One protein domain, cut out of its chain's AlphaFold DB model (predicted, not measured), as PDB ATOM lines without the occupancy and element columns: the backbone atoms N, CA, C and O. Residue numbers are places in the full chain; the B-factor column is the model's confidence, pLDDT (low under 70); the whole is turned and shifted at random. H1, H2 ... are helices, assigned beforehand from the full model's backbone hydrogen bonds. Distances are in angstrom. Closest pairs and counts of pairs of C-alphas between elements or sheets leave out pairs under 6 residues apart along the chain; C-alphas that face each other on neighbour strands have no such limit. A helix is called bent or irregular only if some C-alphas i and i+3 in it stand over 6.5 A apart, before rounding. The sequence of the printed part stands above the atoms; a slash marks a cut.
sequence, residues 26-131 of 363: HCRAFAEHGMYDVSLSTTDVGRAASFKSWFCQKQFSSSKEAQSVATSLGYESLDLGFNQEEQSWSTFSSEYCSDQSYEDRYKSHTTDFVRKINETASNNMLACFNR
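What this domain is: This is residues 26 to 131 of the 363 residues of an uncharacterized protein of Nitrosomonas ureae (UniProt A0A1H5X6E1). One long helix, H5, makes the long side of the domain, with H2 crossing it and H4 making a corner at its first end. H1 packs near its other end, and H3, apart from H5, has its last residue near H1 and its first near H4. The printed part has 106 residues with five named helices, H1 to H5 in order, and no named strand: all helix. It is compact, with a radius of gyration of the C-alphas of 13.6 A, and spans 43 by 28 by 20 A.

Where its parts are: H1, residues 26 to 33, begins at C-alpha 26 (31.373, 32.666, -2.588) and is 10.2 A long. H2, residues 44 to 58, is 21.0 A long. H3, residues 63 to 72, measures 14.1 A, and H4, residues 89 to 96, 10.1 A. H5, residues 99 to 130, runs 38.3 A to C-alpha 130 (30.990, 42.758, 5.202). H5 has a kink of 72 degrees near residue 106 and is irregular: C-alphas 105 and 108 are 7.4 A apart.

How they stand to each other: H5 is the hub, touching three helices. With residues 107 to 115 alone it touches H2, about perpendicular at 89 degrees; the closest C-alphas, of Ala 48 and Thr 111, are 5.2 A apart. H4 and H5 touch only at the corner, C-alphas 96 and 102 being closest at 5.1 A. Residues 124 to 128 alone touch H1, closest at C-alphas 27 and 128, 5.4 A. H1 touches H3 at a steep tilt of 47 degrees, opposite ways, closest at C-alphas 29 and 72, 5.6 A. Every O i to N i+4 pair is within hydrogen-bond range in H1, H2, H3 and H4; in H5, 23 of 28 are.

The domain as a whole: The farthest C-alphas, of Glu 86 and Asn 130, are 43.3 A apart. The printed part has no cut. The link from H3 to H4, residues 73 to 88, is long. Residues 38 to 41 and 118 to 119 have pLDDT under 70.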
ATOM      1  N   HIS A  26      31.352  33.401  -3.850       80.81
ATOM      2  CA  HIS A  26      31.373  32.666  -2.588       80.81
ATOM      3  C   HIS A  26      30.095  32.888  -1.778       80.81
ATOM      4  O   HIS A  26      29.554  31.949  -1.196       80.81
ATOM      5  N   CYS A  27      29.541  34.101  -1.780       78.38
ATOM      6  CA  CYS A  27      28.307  34.387  -1.043       78.38
ATOM      7  C   CYS A  27      27.096  33.690  -1.650       78.38
ATOM      8  O   CYS A  27      26.224  33.210  -0.921       78.38
ATOM      9  N   ARG A  28      27.056  33.602  -2.984       80.62
ATOM     10  CA  ARG A  28      26.061  32.783  -3.675       80.62
ATOM     11  C   ARG A  28      26.251  31.307  -3.327       80.62
ATOM     12  O   ARG A  28      25.274  30.657  -2.970       80.62
ATOM     13  N   ALA A  29      27.488  30.808  -3.336       83.12
ATOM     14  CA  ALA A  29      27.782  29.424  -2.977       83.12
ATOM     15  C   ALA A  29      27.341  29.071  -1.547       83.12
ATOM     16  O   ALA A  29      26.715  28.032  -1.342       83.12
ATOM     17  N   PHE A  30      27.586  29.940  -0.560       81.00
ATOM     18  CA  PHE A  30      27.100  29.730   0.808       81.00
ATOM     19  C   PHE A  30      25.570  29.718   0.887       81.00
ATOM     20  O   PHE A  30      25.005  28.893   1.604       81.00
ATOM     21  N   ALA A  31      24.888  30.590   0.138       76.44
ATOM     22  CA  ALA A  31      23.427  30.613   0.097       76.44
ATOM     23  C   ALA A  31      22.834  29.352  -0.562       76.44
ATOM     24  O   ALA A  31      21.825  28.831  -0.095       76.44
ATOM     25  N   GLU A  32      23.463  28.846  -1.625       80.12
ATOM     26  CA  GLU A  32      22.995  27.675  -2.379       80.12
ATOM     27  C   GLU A  32      23.332  26.349  -1.680       80.12
ATOM     28  O   GLU A  32      22.522  25.415  -1.630       80.12
ATOM     29  N   HIS A  33      24.534  26.241  -1.117       83.38
ATOM     30  CA  HIS A  33      25.044  24.983  -0.576       83.38
ATOM     31  C   HIS A  33      24.943  24.889   0.949       83.38
ATOM     32  O   HIS A  33      24.943  23.771   1.477       83.38
ATOM     33  N   GLY A  34      24.748  26.009   1.644       80.06
ATOM     34  CA  GLY A  34      24.713  26.078   3.101       80.06
ATOM     35  C   GLY A  34      26.090  25.887   3.737       80.06
ATOM     36  O   GLY A  34      27.110  25.772   3.057       80.06
ATOM     37  N   MET A  35      26.109  25.825   5.066       76.44
ATOM     38  CA  MET A  35      27.299  25.517   5.859       76.44
ATOM     39  C   MET A  35      27.082  24.237   6.652       76.44
ATOM     40  O   MET A  35      25.974  23.965   7.109       76.44
ATOM     41  N   TYR A  36      28.149  23.464   6.824       79.88
ATOM     42  CA  TYR A  36      28.101  22.211   7.571       79.88
ATOM     43  C   TYR A  36      28.295  22.405   9.079       79.88
ATOM     44  O   TYR A  36      27.830  21.580   9.853       79.88
ATOM     45  N   ASP A  37      28.952  23.484   9.513       76.00
ATOM     46  CA  ASP A  37      29.093  23.842  10.924       76.00
ATOM     47  C   ASP A  37      28.982  25.363  11.102       76.00
ATOM     48  O   ASP A  37      29.485  26.134  10.288       76.00
ATOM     49  N   VAL A  38      28.311  25.784  12.172       64.31
ATOM     50  CA  VAL A  38      28.156  27.187  12.594       64.31
ATOM     51  C   VAL A  38      28.702  27.421  14.008       64.31
ATOM     52  O   VAL A  38      28.630  28.533  14.529       64.31
ATOM     53  N   SER A  39      29.231  26.379  14.655       67.94
ATOM     54  CA  SER A  39      29.725  26.433  16.026       67.94
ATOM     55  C   SER A  39      31.209  26.812  16.088       67.94
ATOM     56  O   SER A  39      32.090  26.211  15.470       67.94
ATOM     57  N   LEU A  40      31.506  27.811  16.922       57.62
ATOM     58  CA  LEU A  40      32.871  28.264  17.197       57.62
ATOM     59  C   LEU A  40      33.621  27.345  18.180       57.62
ATOM     60  O   LEU A  40      34.843  27.425  18.268       57.62
ATOM     61  N   SER A  41      32.915  26.466  18.902       64.00
ATOM     62  CA  SER A  41      33.462  25.643  19.994       64.00
ATOM     63  C   SER A  41      33.440  24.135  19.720       64.00
ATOM     64  O   SER A  41      33.635  23.338  20.637       64.00
ATOM     65  N   THR A  42      33.160  23.717  18.487       71.00
ATOM     66  CA  THR A  42      33.125  22.298  18.110       71.00
ATOM     67  C   THR A  42      34.544  21.745  18.029       71.00
ATOM     68  O   THR A  42      35.431  22.373  17.453       71.00
ATOM     69  N   THR A  43      34.765  20.555  18.592       84.81
ATOM     70  CA  THR A  43      36.018  19.812  18.395       84.81
ATOM     71  C   THR A  43      36.157  19.412  16.927       84.81
ATOM     72  O   THR A  43      35.147  19.236  16.244       84.81
ATOM     73  N   ASP A  44      37.380  19.203  16.439       83.31
ATOM     74  CA  ASP A  44      37.611  18.806  15.039       83.31
ATOM     75  C   ASP A  44      36.852  17.522  14.661       83.31
ATOM     76  O   ASP A  44      36.320  17.416  13.559       83.31
ATOM     77  N   VAL A  45      36.698  16.591  15.610       83.50
ATOM     78  CA  VAL A  45      35.881  15.376  15.446       83.50
ATOM     79  C   VAL A  45      34.403  15.717  15.228       83.50
ATOM     80  O   VAL A  45      33.765  15.152  14.342       83.50
ATOM     81  N   GLY A  46      33.858  16.658  16.006       82.31
ATOM     82  CA  GLY A  46      32.488  17.139  15.827       82.31
ATOM     83  C   GLY A  46      32.297  17.840  14.482       82.31
ATOM     84  O   GLY A  46      31.320  17.571  13.789       82.31
ATOM     85  N   ARG A  47      33.266  18.663  14.061       83.69
ATOM     86  CA  ARG A  47      33.248  19.323  12.744       83.69
ATOM     87  C   ARG A  47      33.279  18.321  11.598       83.69
ATOM     88  O   ARG A  47      32.512  18.462  10.649       83.69
ATOM     89  N   ALA A  48      34.131  17.301  11.697       88.75
ATOM     90  CA  ALA A  48      34.237  16.239  10.705       88.75
ATOM     91  C   ALA A  48      32.917  15.459  10.571       88.75
ATOM     92  O   ALA A  48      32.464  15.205   9.457       88.75
ATOM     93  N   ALA A  49      32.254  15.152  11.693       86.81
ATOM     94  CA  ALA A  49      30.942  14.509  11.689       86.81
ATOM     95  C   ALA A  49      29.860  15.385  11.029       86.81
ATOM     96  O   ALA A  49      29.108  14.902  10.178       86.81
ATOM     97  N   SER A  50      29.812  16.682  11.351       87.81
ATOM     98  CA  SER A  50      28.871  17.617  10.717       87.81
ATOM     99  C   SER A  50      29.140  17.776   9.217       87.81
ATOM    100  O   SER A  50      28.207  17.747   8.412       87.81
ATOM    101  N   PHE A  51      30.415  17.857   8.819       90.81
ATOM    102  CA  PHE A  51      30.822  17.873   7.415       90.81
ATOM    103  C   PHE A  51      30.386  16.604   6.676       90.81
ATOM    104  O   PHE A  51      29.789  16.702   5.605       90.81
ATOM    105  N   LYS A  52      30.627  15.416   7.253       93.25
ATOM    106  CA  LYS A  52      30.169  14.133   6.698       93.25
ATOM    107  C   LYS A  52      28.660  14.153   6.463       93.25
ATOM    108  O   LYS A  52      28.212  13.847   5.362       93.25
ATOM    109  N   SER A  53      27.886  14.557   7.472       90.62
ATOM    110  CA  SER A  53      26.427  14.633   7.366       90.62
ATOM    111  C   SER A  53      25.992  15.557   6.226       90.62
ATOM    112  O   SER A  53      25.171  15.163   5.400       90.62
ATOM    113  N   TRP A  54      26.557  16.765   6.146       91.50
ATOM    114  CA  TRP A  54      26.270  17.707   5.061       91.50
ATOM    115  C   TRP A  54      26.620  17.125   3.685       91.50
ATOM    116  O   TRP A  54      25.790  17.151   2.776       91.50
ATOM    117  N   PHE A  55      27.815  16.547   3.541       93.94
ATOM    118  CA  PHE A  55      28.288  15.964   2.288       93.94
ATOM    119  C   PHE A  55      27.345  14.857   1.795       93.94
ATOM    120  O   PHE A  55      26.928  14.852   0.636       93.94
ATOM    121  N   CYS A  56      26.941  13.960   2.695       94.19
ATOM    122  CA  CYS A  56      26.053  12.842   2.382       94.19
ATOM    123  C   CYS A  56      24.615  13.277   2.070       94.19
ATOM    124  O   CYS A  56      23.947  12.647   1.252       94.19
ATOM    125  N   GLN A  57      24.138  14.377   2.662       91.56
ATOM    126  CA  GLN A  57      22.828  14.954   2.340       91.56
ATOM    127  C   GLN A  57      22.789  15.610   0.957       91.56
ATOM    128  O   GLN A  57      21.738  15.622   0.322       91.56
ATOM    129  N   LYS A  58      23.916  16.153   0.475       89.62
ATOM    130  CA  LYS A  58      23.988  16.808  -0.840       89.62
ATOM    131  C   LYS A  58      23.939  15.841  -2.021       89.62
ATOM    132  O   LYS A  58      23.575  16.277  -3.105       89.62
ATOM    133  N   GLN A  59      24.259  14.560  -1.815       92.19
ATOM    134  CA  GLN A  59      24.163  13.506  -2.838       92.19
ATOM    135  C   GLN A  59      24.852  13.864  -4.170       92.19
ATOM    136  O   GLN A  59      24.276  13.700  -5.245       92.19
ATOM    137  N   PHE A  60      26.096  14.345  -4.111       94.56
ATOM    138  CA  PHE A  60      26.856  14.722  -5.305       94.56
ATOM    139  C   PHE A  60      26.958  13.567  -6.313       94.56
ATOM    140  O   PHE A  60      27.408  12.464  -5.984       94.56
ATOM    141  N   SER A  61      26.611  13.846  -7.568       96.00
ATOM    142  CA  SER A  61      26.592  12.860  -8.651       96.00
ATOM    143  C   SER A  61      27.993  12.461  -9.129       96.00
ATOM    144  O   SER A  61      28.176  11.378  -9.687       96.00
ATOM    145  N   SER A  62      28.999  13.315  -8.905       97.19
ATOM    146  CA  SER A  62      30.385  13.079  -9.321       97.19
ATOM    147  C   SER A  62      31.409  13.782  -8.423       97.19
ATOM    148  O   SER A  62      31.099  14.781  -7.771       97.19
ATOM    149  N   SER A  63      32.664  13.318  -8.468       95.94
ATOM    150  CA  SER A  63      33.791  13.980  -7.793       95.94
ATOM    151  C   SER A  63      34.004  15.410  -8.285       95.94
ATOM    152  O   SER A  63      34.322  16.294  -7.498       95.94
ATOM    153  N   LYS A  64      33.774  15.659  -9.581       95.94
ATOM    154  CA  LYS A  64      33.882  16.993 -10.188       95.94
ATOM    155  C   LYS A  64      32.828  17.954  -9.651       95.94
ATOM    156  O   LYS A  64      33.148  19.110  -9.405       95.94
ATOM    157  N   GLU A  65      31.598  17.487  -9.457       95.25
ATOM    158  CA  GLU A  65      30.533  18.296  -8.858       95.25
ATOM    159  C   GLU A  65      30.864  18.639  -7.404       95.25
ATOM    160  O   GLU A  65      30.844  19.809  -7.030       95.25
ATOM    161  N   ALA A  66      31.252  17.636  -6.609       94.31
ATOM    162  CA  ALA A  66      31.642  17.838  -5.218       94.31
ATOM    163  C   ALA A  66      32.826  18.813  -5.092       94.31
ATOM    164  O   ALA A  66      32.793  19.729  -4.270       94.31
ATOM    165  N   GLN A  67      33.841  18.671  -5.952       93.94
ATOM    166  CA  GLN A  67      34.976  19.589  -6.029       93.94
ATOM    167  C   GLN A  67      34.549  20.996  -6.460       93.94
ATOM    168  O   GLN A  67      35.020  21.973  -5.889       93.94
ATOM    169  N   SER A  68      33.645  21.127  -7.433       92.12
ATOM    170  CA  SER A  68      33.147  22.432  -7.884       92.12
ATOM    171  C   SER A  68      32.412  23.173  -6.769       92.12
ATOM    172  O   SER A  68      32.587  24.381  -6.631       92.12
ATOM    173  N   VAL A  69      31.615  22.461  -5.967       90.25
ATOM    174  CA  VAL A  69      30.933  23.028  -4.795       90.25
ATOM    175  C   VAL A  69      31.928  23.376  -3.689       90.25
ATOM    176  O   VAL A  69      31.820  24.423  -3.062       90.25
ATOM    177  N   ALA A  70      32.941  22.539  -3.468       88.31
ATOM    178  CA  ALA A  70      34.009  22.847  -2.524       88.31
ATOM    179  C   ALA A  70      34.754  24.134  -2.929       88.31
ATOM    180  O   ALA A  70      34.906  25.047  -2.123       88.31
ATOM    181  N   THR A  71      35.144  24.255  -4.197       88.19
ATOM    182  CA  THR A  71      35.833  25.437  -4.727       88.19
ATOM    183  C   THR A  71      34.954  26.685  -4.735       88.19
ATOM    184  O   THR A  71      35.455  27.763  -4.423       88.19
ATOM    185  N   SER A  72      33.648  26.570  -5.002       86.00
ATOM    186  CA  SER A  72      32.736  27.720  -4.913       86.00
ATOM    187  C   SER A  72      32.601  28.240  -3.477       86.00
ATOM    188  O   SER A  72      32.492  29.445  -3.272       86.00
ATOM    189  N   LEU A  73      32.734  27.370  -2.474       81.19
ATOM    190  CA  LEU A  73      32.833  27.748  -1.058       81.19
ATOM    191  C   LEU A  73      34.239  28.248  -0.654       81.19
ATOM    192  O   LEU A  73      34.453  28.678   0.481       81.19
ATOM    193  N   GLY A  74      35.191  28.243  -1.592       80.56
ATOM    194  CA  GLY A  74      36.565  28.709  -1.412       80.56
ATOM    195  C   GLY A  74      37.546  27.642  -0.938       80.56
ATOM    196  O   GLY A  74      38.595  27.976  -0.396       80.56
ATOM    197  N   TYR A  75      37.221  26.360  -1.100       84.56
ATOM    198  CA  TYR A  75      38.107  25.259  -0.725       84.56
ATOM    199  C   TYR A  75      38.977  24.867  -1.926       84.56
ATOM    200  O   TYR A  75      38.466  24.591  -3.013       84.56
ATOM    201  N   GLU A  76      40.297  24.818  -1.744       78.94
ATOM    202  CA  GLU A  76      41.231  24.529  -2.843       78.94
ATOM    203  C   GLU A  76      41.064  23.107  -3.402       78.94
ATOM    204  O   GLU A  76      41.054  22.913  -4.615       78.94
ATOM    205  N   SER A  77      40.897  22.106  -2.531       84.19
ATOM    206  CA  SER A  77      40.794  20.694  -2.915       84.19
ATOM    207  C   SER A  77      39.980  19.893  -1.901       84.19
ATOM    208  O   SER A  77      40.210  20.007  -0.697       84.19
ATOM    209  N   LEU A  78      39.051  19.072  -2.388       88.75
ATOM    210  CA  LEU A  78      38.250  18.139  -1.605       88.75
ATOM    211  C   LEU A  78      39.029  16.828  -1.398       88.75
ATOM    212  O   LEU A  78      38.758  15.811  -2.037       88.75
ATOM    213  N   ASP A  79      40.016  16.855  -0.503       90.69
ATOM    214  CA  ASP A  79      40.809  15.673  -0.148       90.69
ATOM    215  C   ASP A  79      40.144  14.877   0.986       90.69
ATOM    216  O   ASP A  79      40.448  15.039   2.167       90.69
ATOM    217  N   LEU A  80      39.190  14.030   0.602       92.62
ATOM    218  CA  LEU A  80      38.472  13.124   1.506       92.62
ATOM    219  C   LEU A  80      38.962  11.669   1.401       92.62
ATOM    220  O   LEU A  80      38.272  10.761   1.858       92.62
ATOM    221  N   GLY A  81      40.113  11.428   0.762       92.25
ATOM    222  CA  GLY A  81      40.618  10.075   0.493       92.25
ATOM    223  C   GLY A  81      39.996   9.387  -0.732       92.25
ATOM    224  O   GLY A  81      40.037   8.162  -0.845       92.25
ATOM    225  N   PHE A  82      39.403  10.144  -1.663       94.94
ATOM    226  CA  PHE A  82      38.949   9.600  -2.945       94.94
ATOM    227  C   PHE A  82      40.134   9.387  -3.899       94.94
ATOM    228  O   PHE A  82      40.765  10.353  -4.327       94.94
ATOM    229  N   ASN A  83      40.391   8.134  -4.285       94.00
ATOM    230  CA  ASN A  83      41.348   7.782  -5.333       94.00
ATOM    231  C   ASN A  83      40.616   7.201  -6.557       94.00
ATOM    232  O   ASN A  83      40.083   6.093  -6.504       94.00
ATOM    233  N   GLN A  84      40.621   7.945  -7.667       93.75
ATOM    234  CA  GLN A  84      39.965   7.545  -8.919       93.75
ATOM    235  C   GLN A  84      40.593   6.314  -9.593       93.75
ATOM    236  O   GLN A  84      39.947   5.691 -10.431       93.75
ATOM    237  N   GLU A  85      41.844   5.977  -9.261       95.44
ATOM    238  CA  GLU A  85      42.531   4.788  -9.776       95.44
ATOM    239  C   GLU A  85      42.125   3.519  -9.013       95.44
ATOM    240  O   GLU A  85      42.141   2.427  -9.577       95.44
ATOM    241  N   GLU A  86      41.726   3.659  -7.745       93.81
ATOM    242  CA  GLU A  86      41.375   2.537  -6.867       93.81
ATOM    243  C   GLU A  86      39.870   2.258  -6.819       93.81
ATOM    244  O   GLU A  86      39.464   1.111  -6.623       93.81
ATOM    245  N   GLN A  87      39.026   3.284  -6.968       95.25
ATOM    246  CA  GLN A  87      37.580   3.132  -6.820       95.25
ATOM    247  C   GLN A  87      36.764   4.135  -7.639       95.25
ATOM    248  O   GLN A  87      37.196   5.244  -7.950       95.25
ATOM    249  N   SER A  88      35.530   3.745  -7.964       97.00
ATOM    250  CA  SER A  88      34.562   4.640  -8.600       97.00
ATOM    251  C   SER A  88      34.007   5.657  -7.595       97.00
ATOM    252  O   SER A  88      33.998   5.424  -6.383       97.00
ATOM    253  N   TRP A  89      33.479   6.776  -8.099       96.38
ATOM    254  CA  TRP A  89      32.836   7.785  -7.251       96.38
ATOM    255  C   TRP A  89      31.636   7.233  -6.476       96.38
ATOM    256  O   TRP A  89      31.464   7.563  -5.308       96.38
ATOM    257  N   SER A  90      30.811   6.382  -7.096       96.75
ATOM    258  CA  SER A  90      29.638   5.811  -6.426       96.75
ATOM    259  C   SER A  90      30.038   4.881  -5.283       96.75
ATOM    260  O   SER A  90      29.409   4.921  -4.230       96.75
ATOM    261  N   THR A  91      31.100   4.085  -5.469       96.25
ATOM    262  CA  THR A  91      31.667   3.247  -4.404       96.25
ATOM    263  C   THR A  91      32.211   4.115  -3.277       96.25
ATOM    264  O   THR A  91      31.784   3.952  -2.138       96.25
ATOM    265  N   PHE A  92      33.062   5.097  -3.596       96.38
ATOM    266  CA  PHE A  92      33.594   6.031  -2.602       96.38
ATOM    267  C   PHE A  92      32.483   6.740  -1.822       96.38
ATOM    268  O   PHE A  92      32.494   6.717  -0.601       96.38
ATOM    269  N   SER A  93      31.508   7.337  -2.510       95.56
ATOM    270  CA  SER A  93      30.413   8.086  -1.885       95.56
ATOM    271  C   SER A  93      29.575   7.193  -0.963       95.56
ATOM    272  O   SER A  93      29.283   7.567   0.172       95.56
ATOM    273  N   SER A  94      29.261   5.967  -1.403       95.25
ATOM    274  CA  SER A  94      28.547   4.987  -0.579       95.25
ATOM    275  C   SER A  94      29.342   4.572   0.662       95.25
ATOM    276  O   SER A  94      28.762   4.446   1.738       95.25
ATOM    277  N   GLU A  95      30.650   4.336   0.533       94.56
ATOM    278  CA  GLU A  95      31.498   3.968   1.669       94.56
ATOM    279  C   GLU A  95      31.711   5.147   2.623       94.56
ATOM    280  O   GLU A  95      31.570   4.993   3.832       94.56
ATOM    281  N   TYR A  96      31.998   6.335   2.093       95.19
ATOM    282  CA  TYR A  96      32.184   7.558   2.867       95.19
ATOM    283  C   TYR A  96      30.942   7.890   3.702       95.19
ATOM    284  O   TYR A  96      31.057   8.335   4.843       95.19
ATOM    285  N   CYS A  97      29.747   7.641   3.159       95.06
ATOM    286  CA  CYS A  97      28.484   7.861   3.857       95.06
ATOM    287  C   CYS A  97      28.040   6.698   4.756       95.06
ATOM    288  O   CYS A  97      27.095   6.866   5.524       95.06
ATOM    289  N   SER A  98      28.731   5.556   4.725       93.44
ATOM    290  CA  SER A  98      28.553   4.474   5.697       93.44
ATOM    291  C   SER A  98      29.256   4.818   7.012       93.44
ATOM    292  O   SER A  98      30.335   5.410   7.021       93.44
ATOM    293  N   ASP A  99      28.670   4.469   8.157       83.94
ATOM    294  CA  ASP A  99      29.282   4.761   9.461       83.94
ATOM    295  C   ASP A  99      30.550   3.954   9.715       83.94
ATOM    296  O   ASP A  99      31.549   4.518  10.154       83.94
ATOM    297  N   GLN A 100      30.548   2.672   9.355       83.94
ATOM    298  CA  GLN A 100      31.689   1.792   9.589       83.94
ATOM    299  C   GLN A 100      32.904   2.189   8.735       83.94
ATOM    300  O   GLN A 100      33.968   2.490   9.267       83.94
ATOM    301  N   SER A 101      32.737   2.266   7.412       80.38
ATOM    302  CA  SER A 101      33.845   2.582   6.498       80.38
ATOM    303  C   SER A 101      34.391   4.001   6.693       80.38
ATOM    304  O   SER A 101      35.581   4.239   6.486       80.38
ATOM    305  N   TYR A 102      33.546   4.948   7.112       86.81
ATOM    306  CA  TYR A 102      33.986   6.296   7.463       86.81
ATOM    307  C   TYR A 102      34.967   6.297   8.635       86.81
ATOM    308  O   TYR A 102      36.047   6.878   8.513       86.81
ATOM    309  N   GLU A 103      34.596   5.657   9.747       83.25
ATOM    310  CA  GLU A 103      35.425   5.619  10.956       83.25
ATOM    311  C   GLU A 103      36.780   4.956  10.687       83.25
ATOM    312  O   GLU A 103      37.807   5.474  11.128       83.25
ATOM    313  N   ASP A 104      36.786   3.880   9.898       81.31
ATOM    314  CA  ASP A 104      37.988   3.089   9.637       81.31
ATOM    315  C   ASP A 104      38.940   3.735   8.616       81.31
ATOM    316  O   ASP A 104      40.158   3.585   8.731       81.31
ATOM    317  N   ARG A 105      38.412   4.434   7.598       87.00
ATOM    318  CA  ARG A 105      39.200   4.815   6.409       87.00
ATOM    319  C   ARG A 105      39.245   6.313   6.121       87.00
ATOM    320  O   ARG A 105      40.281   6.817   5.697       87.00
ATOM    321  N   TYR A 106      38.149   7.035   6.343       92.50
ATOM    322  CA  TYR A 106      37.999   8.405   5.834       92.50
ATOM    323  C   TYR A 106      38.076   9.480   6.922       92.50
ATOM    324  O   TYR A 106      38.433  10.621   6.638       92.50
ATOM    325  N   LYS A 107      37.835   9.120   8.188       91.56
ATOM    326  CA  LYS A 107      37.787  10.057   9.317       91.56
ATOM    327  C   LYS A 107      39.025  10.941   9.448       91.56
ATOM    328  O   LYS A 107      38.880  12.136   9.703       91.56
ATOM    329  N   SER A 108      40.229  10.387   9.278       91.75
ATOM    330  CA  SER A 108      41.466  11.178   9.373       91.75
ATOM    331  C   SER A 108      41.545  12.225   8.262       91.75
ATOM    332  O   SER A 108      41.766  13.396   8.556       91.75
ATOM    333  N   HIS A 109      41.277  11.828   7.012       91.94
ATOM    334  CA  HIS A 109      41.248  12.740   5.864       91.94
ATOM    335  C   HIS A 109      40.206  13.843   6.058       91.94
ATOM    336  O   HIS A 109      40.524  15.021   5.919       91.94
ATOM    337  N   THR A 110      38.989  13.487   6.479       90.88
ATOM    338  CA  THR A 110      37.933  14.466   6.760       90.88
ATOM    339  C   THR A 110      38.332  15.424   7.879       90.88
ATOM    340  O   THR A 110      38.111  16.623   7.752       90.88
ATOM    341  N   THR A 111      38.947  14.925   8.955       89.69
ATOM    342  CA  THR A 111      39.402  15.754  10.084       89.69
ATOM    343  C   THR A 111      40.487  16.744   9.646       89.69
ATOM    344  O   THR A 111      40.419  17.930   9.968       89.69
ATOM    345  N   ASP A 112      41.464  16.287   8.861       87.88
ATOM    346  CA  ASP A 112      42.513  17.150   8.318       87.88
ATOM    347  C   ASP A 112      41.967  18.180   7.328       87.88
ATOM    348  O   ASP A 112      42.390  19.341   7.340       87.88
ATOM    349  N   PHE A 113      41.003  17.776   6.506       87.25
ATOM    350  CA  PHE A 113      40.320  18.650   5.568       87.25
ATOM    351  C   PHE A 113      39.548  19.764   6.292       87.25
ATOM    352  O   PHE A 113      39.800  20.942   6.030       87.25
ATOM    353  N   VAL A 114      38.686  19.439   7.266       86.75
ATOM    354  CA  VAL A 114      37.908  20.463   7.999       86.75
ATOM    355  C   VAL A 114      38.799  21.412   8.800       86.75
ATOM    356  O   VAL A 114      38.471  22.591   8.942       86.75
ATOM    357  N   ARG A 115      39.963  20.947   9.270       83.88
ATOM    358  CA  ARG A 115      40.948  21.801   9.944       83.88
ATOM    359  C   ARG A 115      41.514  22.882   9.015       83.88
ATOM    360  O   ARG A 115      41.702  24.007   9.463       83.88
ATOM    361  N   LYS A 116      41.745  22.564   7.735       80.19
ATOM    362  CA  LYS A 116      42.245  23.516   6.722       80.19
ATOM    363  C   LYS A 116      41.168  24.497   6.248       80.19
ATOM    364  O   LYS A 116      41.466  25.657   5.992       80.19
ATOM    365  N   ILE A 117      39.918  24.047   6.149       73.81
ATOM    366  CA  ILE A 117      38.804  24.858   5.628       73.81
ATOM    367  C   ILE A 117      38.459  26.047   6.525       73.81
ATOM    368  O   ILE A 117      38.073  27.099   6.017       73.81
ATOM    369  N   ASN A 118      38.545  25.876   7.846       65.50
ATOM    370  CA  ASN A 118      37.932  26.819   8.782       65.50
ATOM    371  C   ASN A 118      38.450  28.253   8.645       65.50
ATOM    372  O   ASN A 118      37.680  29.176   8.887       65.50
ATOM    373  N   GLU A 119      39.697  28.467   8.225       68.62
ATOM    374  CA  GLU A 119      40.218  29.823   8.032       68.62
ATOM    375  C   GLU A 119      39.659  30.470   6.755       68.62
ATOM    376  O   GLU A 119      39.031  31.527   6.821       68.62
ATOM    377  N   THR A 120      39.790  29.810   5.601       70.88
ATOM    378  CA  THR A 120      39.323  30.347   4.312       70.88
ATOM    379  C   THR A 120      37.805  30.491   4.255       70.88
ATOM    380  O   THR A 120      37.302  31.529   3.831       70.88
ATOM    381  N   ALA A 121      37.057  29.496   4.743       70.94
ATOM    382  CA  ALA A 121      35.598  29.561   4.801       70.94
ATOM    383  C   ALA A 121      35.121  30.709   5.695       70.94
ATOM    384  O   ALA A 121      34.206  31.440   5.321       70.94
ATOM    385  N   SER A 122      35.762  30.895   6.855       72.44
ATOM    386  CA  SER A 122      35.430  31.993   7.766       72.44
ATOM    387  C   SER A 122      35.750  33.345   7.147       72.44
ATOM    388  O   SER A 122      34.946  34.262   7.278       72.44
ATOM    389  N   ASN A 123      36.875  33.475   6.438       77.69
ATOM    390  CA  ASN A 123      37.246  34.708   5.745       77.69
ATOM    391  C   ASN A 123      36.270  35.038   4.608       77.69
ATOM    392  O   ASN A 123      35.812  36.176   4.518       77.69
ATOM    393  N   ASN A 124      35.886  34.049   3.799       79.25
ATOM    394  CA  ASN A 124      34.913  34.237   2.723       79.25
ATOM    395  C   ASN A 124      33.524  34.559   3.278       79.25
ATOM    396  O   ASN A 124      32.856  35.473   2.804       79.25
ATOM    397  N   MET A 125      33.100  33.877   4.342       76.75
ATOM    398  CA  MET A 125      31.843  34.188   5.015       76.75
ATOM    399  C   MET A 125      31.869  35.589   5.649       76.75
ATOM    400  O   MET A 125      30.898  36.340   5.555       76.75
ATOM    401  N   LEU A 126      32.986  35.977   6.265       77.06
ATOM    402  CA  LEU A 126      33.171  37.315   6.814       77.06
ATOM    403  C   LEU A 126      33.131  38.374   5.704       77.06
ATOM    404  O   LEU A 126      32.507  39.417   5.893       77.06
ATOM    405  N   ALA A 127      33.735  38.105   4.546       81.44
ATOM    406  CA  ALA A 127      33.627  38.958   3.365       81.44
ATOM    407  C   ALA A 127      32.162  39.090   2.913       81.44
ATOM    408  O   ALA A 127      31.691  40.203   2.682       81.44
ATOM    409  N   CYS A 128      31.395  37.995   2.925       79.81
ATOM    410  CA  CYS A 128      29.966  38.015   2.613       79.81
ATOM    411  C   CYS A 128      29.126  38.861   3.568       79.81
ATOM    412  O   CYS A 128      28.210  39.555   3.122       79.81
ATOM    413  N   PHE A 129      29.435  38.846   4.864       76.44
ATOM    414  CA  PHE A 129      28.750  39.694   5.845       76.44
ATOM    415  C   PHE A 129      29.215  41.155   5.822       76.44
ATOM    416  O   PHE A 129      28.492  42.035   6.291       76.44
ATOM    417  N   ASN A 130      30.401  41.422   5.275       80.75
ATOM    418  CA  ASN A 130      30.990  42.758   5.202       80.75
ATOM    419  C   ASN A 130      30.899  43.400   3.815       80.75
ATOM    420  O   ASN A 130      31.432  44.496   3.634       80.75
ATOM    421  N   ARG A 131      30.221  42.767   2.848       85.56
ATOM    422  CA  ARG A 131      29.972  43.383   1.541       85.56
ATOM    423  C   ARG A 131      29.265  44.726   1.699       85.56
ATOM    424  O   ARG A 131      28.554  44.973   2.673       85.56
TER     425      ARG A 131